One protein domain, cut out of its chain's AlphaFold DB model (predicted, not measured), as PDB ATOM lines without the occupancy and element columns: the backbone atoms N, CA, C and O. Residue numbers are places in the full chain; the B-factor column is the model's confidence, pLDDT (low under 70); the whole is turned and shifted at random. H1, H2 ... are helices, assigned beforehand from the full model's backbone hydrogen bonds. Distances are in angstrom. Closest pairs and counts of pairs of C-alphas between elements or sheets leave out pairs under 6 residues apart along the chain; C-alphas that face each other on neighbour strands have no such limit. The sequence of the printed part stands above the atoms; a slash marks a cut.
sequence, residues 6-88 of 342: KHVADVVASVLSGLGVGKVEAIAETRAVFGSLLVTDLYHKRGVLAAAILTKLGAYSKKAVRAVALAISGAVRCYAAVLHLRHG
ATOM      1  N   LYS A   6     -31.781  37.512  39.691       94.81
ATOM      2  CA  LYS A   6     -32.615  37.327  40.889       94.81
ATOM      3  C   LYS A   6     -34.105  37.505  40.593       94.81
ATOM      4  O   LYS A   6     -34.901  36.679  41.018       94.81
ATOM      5  N   HIS A   7     -34.485  38.545  39.851       94.94
ATOM      6  CA  HIS A   7     -35.887  38.753  39.484       94.94
ATOM      7  C   HIS A   7     -36.416  37.610  38.608       94.94
ATOM      8  O   HIS A   7     -37.512  37.112  38.851       94.94
ATOM      9  N   VAL A   8     -35.626  37.151  37.629       96.69
ATOM     10  CA  VAL A   8     -35.990  35.987  36.804       96.69
ATOM     11  C   VAL A   8     -36.157  34.733  37.674       96.69
ATOM     12  O   VAL A   8     -37.118  33.990  37.487       96.69
ATOM     13  N   ALA A   9     -35.274  34.525  38.657       96.69
ATOM     14  CA  ALA A   9     -35.372  33.417  39.607       96.69
ATOM     15  C   ALA A   9     -36.662  33.484  40.434       96.69
ATOM     16  O   ALA A   9     -37.381  32.493  40.508       96.69
ATOM     17  N   ASP A  10     -37.000  34.652  40.985       96.19
ATOM     18  CA  ASP A  10     -38.215  34.832  41.786       96.19
ATOM     19  C   ASP A  10     -39.493  34.581  40.942       96.19
ATOM     20  O   ASP A  10     -40.428  33.927  41.412       96.19
ATOM     21  N   VAL A  11     -39.520  35.014  39.670       96.44
ATOM     22  CA  VAL A  11     -40.625  34.725  38.727       96.44
ATOM     23  C   VAL A  11     -40.753  33.222  38.463       96.44
ATOM     24  O   VAL A  11     -41.853  32.670  38.532       96.44
ATOM     25  N   VAL A  12     -39.641  32.538  38.185       97.62
ATOM     26  CA  VAL A  12     -39.650  31.089  37.936       97.62
ATOM     27  C   VAL A  12     -40.035  30.308  39.188       97.62
ATOM     28  O   VAL A  12     -40.826  29.371  39.089       97.62
ATOM     29  N   ALA A  13     -39.547  30.705  40.364       97.38
ATOM     30  CA  ALA A  13     -39.897  30.073  41.630       97.38
ATOM     31  C   ALA A  13     -41.410  30.121  41.883       97.38
ATOM     32  O   ALA A  13     -41.996  29.119  42.285       97.38
ATOM     33  N   SER A  14     -42.062  31.244  41.561       97.44
ATOM     34  CA  SER A  14     -43.522  31.359  41.642       97.44
ATOM     35  C   SER A  14     -44.244  30.371  40.718       97.44
ATOM     36  O   SER A  14     -45.257  29.797  41.114       97.44
ATOM     37  N   VAL A  15     -43.735  30.152  39.501       97.56
ATOM     38  CA  VAL A  15     -44.309  29.176  38.558       97.56
ATOM     39  C   VAL A  15     -44.095  27.744  39.042       97.56
ATOM     40  O   VAL A  15     -45.025  26.946  38.976       97.56
ATOM     41  N   LEU A  16     -42.919  27.422  39.585       97.69
ATOM     42  CA  LEU A  16     -42.635  26.113  40.184       97.69
ATOM     43  C   LEU A  16     -43.556  25.818  41.374       97.69
ATOM     44  O   LEU A  16     -44.088  24.714  41.470       97.69
ATOM     45  N   SER A  17     -43.818  26.806  42.235       96.62
ATOM     46  CA  SER A  17     -44.793  26.652  43.321       96.62
ATOM     47  C   SER A  17     -46.204  26.371  42.812       96.62
ATOM     48  O   SER A  17     -46.889  25.511  43.358       96.62
ATOM     49  N   GLY A  18     -46.622  27.018  41.719       95.50
ATOM     50  CA  GLY A  18     -47.891  26.707  41.049       95.50
ATOM     51  C   GLY A  18     -47.949  25.304  40.426       95.50
ATOM     52  O   GLY A  18     -49.035  24.813  40.133       95.50
ATOM     53  N   LEU A  19     -46.800  24.648  40.243       94.94
ATOM     54  CA  LEU A  19     -46.678  23.266  39.767       94.94
ATOM     55  C   LEU A  19     -46.550  22.245  40.912       94.94
ATOM     56  O   LEU A  19     -46.330  21.068  40.641       94.94
ATOM     57  N   GLY A  20     -46.690  22.674  42.172       95.00
ATOM     58  CA  GLY A  20     -46.644  21.800  43.347       95.00
ATOM     59  C   GLY A  20     -45.268  21.657  44.007       95.00
ATOM     60  O   GLY A  20     -45.148  20.907  44.969       95.00
ATOM     61  N   VAL A  21     -44.239  22.380  43.545       96.19
ATOM     62  CA  VAL A  21     -42.926  22.410  44.216       96.19
ATOM     63  C   VAL A  21     -43.006  23.263  45.485       96.19
ATOM     64  O   VAL A  21     -43.557  24.369  45.470       96.19
ATOM     65  N   GLY A  22     -42.401  22.805  46.582       96.38
ATOM     66  CA  GLY A  22     -42.323  23.581  47.819       96.38
ATOM     67  C   GLY A  22     -41.702  24.966  47.591       96.38
ATOM     68  O   GLY A  22     -40.652  25.100  46.969       96.38
ATOM     69  N   LYS A  23     -42.330  26.031  48.106       95.50
ATOM     70  CA  LYS A  23     -41.901  27.424  47.855       95.50
ATOM     71  C   LYS A  23     -40.440  27.691  48.229       95.50
ATOM     72  O   LYS A  23     -39.729  28.366  47.489       95.50
ATOM     73  N   VAL A  24     -39.996  27.180  49.379       96.12
ATOM     74  CA  VAL A  24     -38.615  27.355  49.861       96.12
ATOM     75  C   VAL A  24     -37.625  26.670  48.921       96.12
ATOM     76  O   VAL A  24     -36.625  27.270  48.537       96.12
ATOM     77  N   GLU A  25     -37.949  25.451  48.501       96.38
ATOM     78  CA  GLU A  25     -37.140  24.646  47.592       96.38
ATOM     79  C   GLU A  25     -37.046  25.289  46.199       96.38
ATOM     80  O   GLU A  25     -35.950  25.470  45.670       96.38
ATOM     81  N   ALA A  26     -38.175  25.749  45.650       96.31
ATOM     82  CA  ALA A  26     -38.228  26.446  44.368       96.31
ATOM     83  C   ALA A  26     -37.351  27.712  44.355       96.31
ATOM     84  O   ALA A  26     -36.622  27.965  43.394       96.31
ATOM     85  N   ILE A  27     -37.397  28.510  45.427       96.00
ATOM     86  CA  ILE A  27     -36.563  29.711  45.568       96.00
ATOM     87  C   ILE A  27     -35.084  29.336  45.693       96.00
ATOM     88  O   ILE A  27     -34.244  29.960  45.043       96.00
ATOM     89  N   ALA A  28     -34.753  28.347  46.529       96.31
ATOM     90  CA  ALA A  28     -33.375  27.916  46.734       96.31
ATOM     91  C   ALA A  28     -32.748  27.419  45.425       96.31
ATOM     92  O   ALA A  28     -31.677  27.888  45.042       96.31
ATOM     93  N   GLU A  29     -33.454  26.549  44.700       96.38
ATOM     94  CA  GLU A  29     -32.950  25.954  43.466       96.38
ATOM     95  C   GLU A  29     -32.788  26.995  42.355       96.38
ATOM     96  O   GLU A  29     -31.724  27.107  41.748       96.38
ATOM     97  N   THR A  30     -33.811  27.818  42.112       96.06
ATOM     98  CA  THR A  30     -33.736  28.843  41.058       96.06
ATOM     99  C   THR A  30     -32.630  29.858  41.323       96.06
ATOM    100  O   THR A  30     -31.926  30.247  40.392       96.06
ATOM    101  N   ARG A  31     -32.413  30.265  42.579       95.50
ATOM    102  CA  ARG A  31     -31.309  31.168  42.937       95.50
ATOM    103  C   ARG A  31     -29.947  30.508  42.780       95.50
ATOM    104  O   ARG A  31     -29.035  31.173  42.295       95.50
ATOM    105  N   ALA A  32     -29.816  29.235  43.150       95.00
ATOM    106  CA  ALA A  32     -28.577  28.485  42.976       95.00
ATOM    107  C   ALA A  32     -28.194  28.366  41.492       95.00
ATOM    108  O   ALA A  32     -27.043  28.606  41.136       95.00
ATOM    109  N   VAL A  33     -29.161  28.065  40.620       94.31
ATOM    110  CA  VAL A  33     -28.909  27.901  39.179       94.31
ATOM    111  C   VAL A  33     -28.724  29.247  38.473       94.31
ATOM    112  O   VAL A  33     -27.854  29.376  37.618       94.31
ATOM    113  N   PHE A  34     -29.536  30.262  38.791       95.75
ATOM    114  CA  PHE A  34     -29.547  31.516  38.023       95.75
ATOM    115  C   PHE A  34     -28.607  32.586  38.569       95.75
ATOM    116  O   PHE A  34     -28.261  33.509  37.835       95.75
ATOM    117  N   GLY A  35     -28.201  32.504  39.839       89.44
ATOM    118  CA  GLY A  35     -27.492  33.581  40.533       89.44
ATOM    119  C   GLY A  35     -26.184  34.019  39.868       89.44
ATOM    120  O   GLY A  35     -25.846  35.199  39.931       89.44
ATOM    121  N   SER A  36     -25.484  33.106  39.191       88.50
ATOM    122  CA  SER A  36     -24.219  33.370  38.490       88.50
ATOM    123  C   SER A  36     -24.374  33.647  36.990       88.50
ATOM    124  O   SER A  36     -23.393  33.988  36.328       88.50
ATOM    125  N   LEU A  37     -25.581  33.498  36.436       93.69
ATOM    126  CA  LEU A  37     -25.829  33.599  35.002       93.69
ATOM    127  C   LEU A  37     -26.301  35.001  34.609       93.69
ATOM    128  O   LEU A  37     -27.063  35.656  35.326       93.69
ATOM    129  N   LEU A  38     -25.895  35.436  33.415       94.25
ATOM    130  CA  LEU A  38     -26.494  36.603  32.777       94.25
ATOM    131  C   LEU A  38     -27.924  36.265  32.345       94.25
ATOM    132  O   LEU A  38     -28.215  35.142  31.935       94.25
ATOM    133  N   VAL A  39     -28.819  37.246  32.368       95.12
ATOM    134  CA  VAL A  39     -30.196  37.088  31.883       95.12
ATOM    135  C   VAL A  39     -30.217  36.746  30.393       95.12
ATOM    136  O   VAL A  39     -31.072  35.969  29.973       95.12
ATOM    137  N   THR A  40     -29.257  37.235  29.602       94.44
ATOM    138  CA  THR A  40     -29.080  36.780  28.212       94.44
ATOM    139  C   THR A  40     -28.879  35.264  28.138       94.44
ATOM    140  O   THR A  40     -29.509  34.597  27.315       94.44
ATOM    141  N   ASP A  41     -28.062  34.695  29.027       93.62
ATOM    142  CA  ASP A  41     -27.840  33.249  29.081       93.62
ATOM    143  C   ASP A  41     -29.083  32.518  29.583       93.62
ATOM    144  O   ASP A  41     -29.489  31.530  28.974       93.62
ATOM    145  N   LEU A  42     -29.744  33.034  30.625       95.19
ATOM    146  CA  LEU A  42     -31.014  32.479  31.101       95.19
ATOM    147  C   LEU A  42     -32.031  32.391  29.966       95.19
ATOM    148  O   LEU A  42     -32.664  31.353  29.783       95.19
ATOM    149  N   TYR A  43     -32.162  33.453  29.172       94.50
ATOM    150  CA  TYR A  43     -33.097  33.499  28.062       94.50
ATOM    151  C   TYR A  43     -32.747  32.483  26.978       94.50
ATOM    152  O   TYR A  43     -33.618  31.716  26.567       94.50
ATOM    153  N   HIS A  44     -31.503  32.449  26.496       92.69
ATOM    154  CA  HIS A  44     -31.130  31.528  25.422       92.69
ATOM    155  C   HIS A  44     -31.227  30.067  25.869       92.69
ATOM    156  O   HIS A  44     -31.913  29.298  25.197       92.69
ATOM    157  N   LYS A  45     -30.710  29.750  27.063       93.81
ATOM    158  CA  LYS A  45     -30.656  28.394  27.633       93.81
ATOM    159  C   LYS A  45     -31.932  27.961  28.362       93.81
ATOM    160  O   LYS A  45     -31.965  26.899  28.985       93.81
ATOM    161  N   ARG A  46     -33.003  28.764  28.312       95.31
ATOM    162  CA  ARG A  46     -34.230  28.590  29.120       95.31
ATOM    163  C   ARG A  46     -34.826  27.185  29.075       95.31
ATOM    164  O   ARG A  46     -35.326  26.719  30.089       95.31
ATOM    165  N   GLY A  47     -34.777  26.508  27.925       95.12
ATOM    166  CA  GLY A  47     -35.309  25.150  27.781       95.12
ATOM    167  C   GLY A  47     -34.485  24.112  28.544       95.12
ATOM    168  O   GLY A  47     -35.048  23.300  29.278       95.12
ATOM    169  N   VAL A  48     -33.158  24.179  28.412       95.38
ATOM    170  CA  VAL A  48     -32.214  23.281  29.094       95.38
ATOM    171  C   VAL A  48     -32.228  23.539  30.600       95.38
ATOM    172  O   VAL A  48     -32.348  22.598  31.382       95.38
ATOM    173  N   LEU A  49     -32.195  24.810  31.010       96.75
ATOM    174  CA  LEU A  49     -32.268  25.203  32.418       96.75
ATOM    175  C   LEU A  49     -33.590  24.766  33.064       96.75
ATOM    176  O   LEU A  49     -33.578  24.207  34.159       96.75
ATOM    177  N   ALA A  50     -34.722  24.961  32.378       97.69
ATOM    178  CA  ALA A  50     -36.030  24.516  32.856       97.69
ATOM    179  C   ALA A  50     -36.079  22.996  33.064       97.69
ATOM    180  O   ALA A  50     -36.559  22.535  34.098       97.69
ATOM    181  N   ALA A  51     -35.570  22.223  32.100       97.56
ATOM    182  CA  ALA A  51     -35.496  20.770  32.207       97.56
ATOM    183  C   ALA A  51     -34.621  20.329  33.387       97.56
ATOM    184  O   ALA A  51     -35.064  19.502  34.178       97.56
ATOM    185  N   ALA A  52     -33.432  20.914  33.545       96.94
ATOM    186  CA  ALA A  52     -32.511  20.575  34.628       96.94
ATOM    187  C   ALA A  52     -33.115  20.842  36.017       96.94
ATOM    188  O   ALA A  52     -33.087  19.961  36.877       96.94
ATOM    189  N   ILE A  53     -33.719  22.021  36.213       97.25
ATOM    190  CA  ILE A  53     -34.373  22.395  37.476       97.25
ATOM    191  C   ILE A  53     -35.515  21.426  37.798       97.25
ATOM    192  O   ILE A  53     -35.574  20.881  38.897       97.25
ATOM    193  N   LEU A  54     -36.409  21.168  36.840       98.00
ATOM    194  CA  LEU A  54     -37.569  20.302  37.071       98.00
ATOM    195  C   LEU A  54     -37.185  18.840  37.311       98.00
ATOM    196  O   LEU A  54     -37.832  18.179  38.119       98.00
ATOM    197  N   THR A  55     -36.145  18.335  36.641       97.44
ATOM    198  CA  THR A  55     -35.610  16.990  36.901       97.44
ATOM    199  C   THR A  55     -35.087  16.884  38.327       97.44
ATOM    200  O   THR A  55     -35.431  15.937  39.029       97.44
ATOM    201  N   LYS A  56     -34.300  17.866  38.780       96.31
ATOM    202  CA  LYS A  56     -33.729  17.864  40.132       96.31
ATOM    203  C   LYS A  56     -34.797  17.950  41.224       96.31
ATOM    204  O   LYS A  56     -34.655  17.306  42.253       96.31
ATOM    205  N   LEU A  57     -35.871  18.693  40.970       96.69
ATOM    206  CA  LEU A  57     -37.002  18.859  41.887       96.69
ATOM    207  C   LEU A  57     -38.045  17.729  41.792       96.69
ATOM    208  O   LEU A  57     -39.117  17.839  42.379       96.69
ATOM    209  N   GLY A  58     -37.801  16.680  40.996       95.69
ATOM    210  CA  GLY A  58     -38.756  15.577  40.821       95.69
ATOM    211  C   GLY A  58     -40.090  15.977  40.169       95.69
ATOM    212  O   GLY A  58     -41.060  15.231  40.247       95.69
ATOM    213  N   ALA A  59     -40.153  17.135  39.503       95.75
ATOM    214  CA  ALA A  59     -41.371  17.729  38.937       95.75
ATOM    215  C   ALA A  59     -41.376  17.737  37.394       95.75
ATOM    216  O   ALA A  59     -42.071  18.530  36.747       95.75
ATOM    217  N   TYR A  60     -40.559  16.886  36.769       97.88
ATOM    218  CA  TYR A  60     -40.354  16.898  35.325       97.88
ATOM    219  C   TYR A  60     -41.612  16.512  34.534       97.88
ATOM    220  O   TYR A  60     -42.153  15.416  34.648       97.88
ATOM    221  N   SER A  61     -42.020  17.393  33.621       97.69
ATOM    222  CA  SER A  61     -42.905  17.060  32.504       97.69
ATOM    223  C   SER A  61     -42.666  18.018  31.338       97.69
ATOM    224  O   SER A  61     -42.278  19.171  31.537       97.69
ATOM    225  N   LYS A  62     -42.971  17.597  30.100       97.38
ATOM    226  CA  LYS A  62     -42.866  18.483  28.919       97.38
ATOM    227  C   LYS A  62     -43.691  19.770  29.082       97.38
ATOM    228  O   LYS A  62     -43.276  20.829  28.614       97.38
ATOM    229  N   LYS A  63     -44.851  19.691  29.749       97.62
ATOM    230  CA  LYS A  63     -45.716  20.846  30.038       97.62
ATOM    231  C   LYS A  63     -45.065  21.791  31.052       97.62
ATOM    232  O   LYS A  63     -45.025  22.993  30.799       97.62
ATOM    233  N   ALA A  64     -44.511  21.256  32.140       97.75
ATOM    234  CA  ALA A  64     -43.802  22.040  33.149       97.75
ATOM    235  C   ALA A  64     -42.567  22.742  32.560       97.75
ATOM    236  O   ALA A  64     -42.390  23.939  32.769       97.75
ATOM    237  N   VAL A  65     -41.774  22.042  31.736       98.25
ATOM    238  CA  VAL A  65     -40.604  22.628  31.054       98.25
ATOM    239  C   VAL A  65     -41.014  23.822  30.194       98.25
ATOM    240  O   VAL A  65     -40.395  24.881  30.273       98.25
ATOM    241  N   ARG A  66     -42.089  23.686  29.406       97.81
ATOM    242  CA  ARG A  66     -42.624  24.793  28.597       97.81
ATOM    243  C   ARG A  66     -43.088  25.965  29.463       97.81
ATOM    244  O   ARG A  66     -42.796  27.104  29.113       97.81
ATOM    245  N   ALA A  67     -43.773  25.698  30.573       97.75
ATOM    246  CA  ALA A  67     -44.250  26.738  31.485       97.75
ATOM    247  C   ALA A  67     -43.087  27.523  32.116       97.75
ATOM    248  O   ALA A  67     -43.088  28.752  32.084       97.75
ATOM    249  N   VAL A  68     -42.058  26.830  32.612       97.94
ATOM    250  CA  VAL A  68     -40.863  27.464  33.191       97.94
ATOM    251  C   VAL A  68     -40.068  28.230  32.132       97.94
ATOM    252  O   VAL A  68     -39.680  29.374  32.364       97.94
ATOM    253  N   ALA A  69     -39.872  27.659  30.940       97.31
ATOM    254  CA  ALA A  69     -39.198  28.353  29.845       97.31
ATOM    255  C   ALA A  69     -39.944  29.634  29.428       97.31
ATOM    256  O   ALA A  69     -39.314  30.664  29.184       97.31
ATOM    257  N   LEU A  70     -41.280  29.593  29.387       96.25
ATOM    258  CA  LEU A  70     -42.109  30.767  29.114       96.25
ATOM    259  C   LEU A  70     -42.001  31.809  30.233       96.25
ATOM    260  O   LEU A  70     -41.964  32.998  29.934       96.25
ATOM    261  N   ALA A  71     -41.893  31.385  31.493       96.38
ATOM    262  CA  ALA A  71     -41.685  32.279  32.629       96.38
ATOM    263  C   ALA A  71     -40.345  33.027  32.536       96.38
ATOM    264  O   ALA A  71     -40.308  34.243  32.727       96.38
ATOM    265  N   ILE A  72     -39.265  32.333  32.149       96.00
ATOM    266  CA  ILE A  72     -37.954  32.955  31.901       96.00
ATOM    267  C   ILE A  72     -38.059  33.996  30.780       96.00
ATOM    268  O   ILE A  72     -37.621  35.132  30.951       96.00
ATOM    269  N   SER A  73     -38.668  33.638  29.642       93.50
ATOM    270  CA  SER A  73     -38.880  34.588  28.542       93.50
ATOM    271  C   SER A  73     -39.749  35.775  28.963       93.50
ATOM    272  O   SER A  73     -39.420  36.913  28.646       93.50
ATOM    273  N   GLY A  74     -40.830  35.518  29.698       92.06
ATOM    274  CA  GLY A  74     -41.800  36.522  30.121       92.06
ATOM    275  C   GLY A  74     -41.267  37.516  31.154       92.06
ATOM    276  O   GLY A  74     -41.788  38.628  31.243       92.06
ATOM    277  N   ALA A  75     -40.214  37.151  31.892       93.38
ATOM    278  CA  ALA A  75     -39.532  38.043  32.826       93.38
ATOM    279  C   ALA A  75     -38.733  39.155  32.114       93.38
ATOM    280  O   ALA A  75     -38.474  40.207  32.706       93.38
ATOM    281  N   VAL A  76     -38.354  38.972  30.842       92.06
ATOM    282  CA  VAL A  76     -37.605  39.974  30.065       92.06
ATOM    283  C   VAL A  76     -38.567  40.889  29.308       92.06
ATOM    284  O   VAL A  76     -38.885  40.652  28.151       92.06
ATOM    285  N   ARG A  77     -38.999  41.978  29.955       85.62
ATOM    286  CA  ARG A  77     -39.936  42.956  29.357       85.62
ATOM    287  C   ARG A  77     -39.275  44.134  28.639       85.62
ATOM    288  O   ARG A  77     -39.936  44.912  27.970       85.62
ATOM    289  N   CYS A  78     -37.968  44.326  28.802       86.31
ATOM    290  CA  CYS A  78     -37.269  45.438  28.158       86.31
ATOM    291  C   CYS A  78     -37.279  45.257  26.633       86.31
ATOM    292  O   CYS A  78     -36.578  44.378  26.140       86.31
ATOM    293  N   TYR A  79     -38.001  46.105  25.892       84.06
ATOM    294  CA  TYR A  79     -38.093  46.015  24.428       84.06
ATOM    295  C   TYR A  79     -36.720  45.942  23.745       84.06
ATOM    296  O   TYR A  79     -36.487  45.078  22.898       84.06
ATOM    297  N   ALA A  80     -35.769  46.775  24.191       88.56
ATOM    298  CA  ALA A  80     -34.405  46.756  23.670       88.56
ATOM    299  C   ALA A  80     -33.701  45.410  23.871       88.56
ATOM    300  O   ALA A  80     -33.035  44.904  22.970       88.56
ATOM    301  N   ALA A  81     -33.917  44.791  25.032       90.94
ATOM    302  CA  ALA A  81     -33.380  43.473  25.314       90.94
ATOM    303  C   ALA A  81     -34.092  42.380  24.522       90.94
ATOM    304  O   ALA A  81     -33.436  41.491  24.005       90.94
ATOM    305  N   VAL A  82     -35.416  42.441  24.376       89.50
ATOM    306  CA  VAL A  82     -36.171  41.458  23.585       89.50
ATOM    307  C   VAL A  82     -35.700  41.460  22.130       89.50
ATOM    308  O   VAL A  82     -35.466  40.392  21.559       89.50
ATOM    309  N   LEU A  83     -35.504  42.642  21.536       89.06
ATOM    310  CA  LEU A  83     -34.938  42.758  20.192       89.06
ATOM    311  C   LEU A  83     -33.484  42.281  20.140       89.06
ATOM    312  O   LEU A  83     -33.137  41.556  19.209       89.06
ATOM    313  N   HIS A  84     -32.662  42.594  21.146       92.62
ATOM    314  CA  HIS A  84     -31.303  42.051  21.247       92.62
ATOM    315  C   HIS A  84     -31.294  40.525  21.291       92.62
ATOM    316  O   HIS A  84     -30.648  39.896  20.466       92.62
ATOM    317  N   LEU A  85     -32.089  39.904  22.151       90.81
ATOM    318  CA  LEU A  85     -32.160  38.447  22.269       90.81
ATOM    319  C   LEU A  85     -32.695  37.796  20.983       90.81
ATOM    320  O   LEU A  85     -32.317  36.676  20.618       90.81
ATOM    321  N   ARG A  86     -33.559  38.500  20.242       88.12
ATOM    322  CA  ARG A  86     -34.078  38.037  18.952       88.12
ATOM    323  C   ARG A  86     -33.059  38.172  17.823       88.12
ATOM    324  O   ARG A  86     -32.902  37.207  17.080       88.12
ATOM    325  N   HIS A  87     -32.345  39.287  17.711       88.75
ATOM    326  CA  HIS A  87     -31.519  39.621  16.538       88.75
ATOM    327  C   HIS A  87     -30.003  39.575  16.777       88.75
ATOM    328  O   HIS A  87     -29.231  39.577  15.819       88.75
ATOM    329  N   GLY A  88     -29.576  39.528  18.033       86.62
ATOM    330  CA  GLY A  88     -28.192  39.383  18.468       86.62
ATOM    331  C   GLY A  88     -27.737  37.926  18.545       86.62
ATOM    332  O   GLY A  88     -28.496  36.992  18.248       86.62
TER     333      GLY A  88
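This is residues 6 to 88 of the 342 residues of the protein "DUF5131 family protein" of Luteolibacter luteus (UniProt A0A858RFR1). The longest helix, H5, packs on H1 and H4, while H2 folds back on H1 as a hairpin; short H3 lies at one end of this body, and H6 beyond it. The printed part has 83 residues with six named helices, H1 to H6, and no named strand: all helix. It is compact, radius of gyration of the C-alphas 12.1 A, spanning 35 by 23 by 18 A.

H5, residues 62 to 75, is 20.2 A long. H1, 6 to 18, 18.6 A, begins at C-alpha 6 (-32.615, 37.327, 40.889). H2 is 23 to 34, H3 39 to 44, H4 46 to 56. H6, 79 to 87, ends at C-alpha 87 (-31.519, 39.621, 16.538).

The hub H5 touches H4 (closest C-alphas Arg 46 and Ala 69, 5.0 A) at a steep tilt of 53 degrees. H5 touches H1, closest C-alphas Val 8 and Ala 75, 5.7 A. H1 and H2 touch, closest C-alphas Ala 13 and Ala 26, 4.8 A. H3 and H6 only just touch, with 3 pairs of C-alphas within 8 A, closest Thr 40 and Leu 85, 6.9 A. In all six, every O i to N i+4 pair is within hydrogen-bond range.

The C-alphas of Gly 22 and His 87 are farthest apart, 36.8 A. The five links are tight; the printed part has no cut, and no printed residue is under 70 in pLDDT.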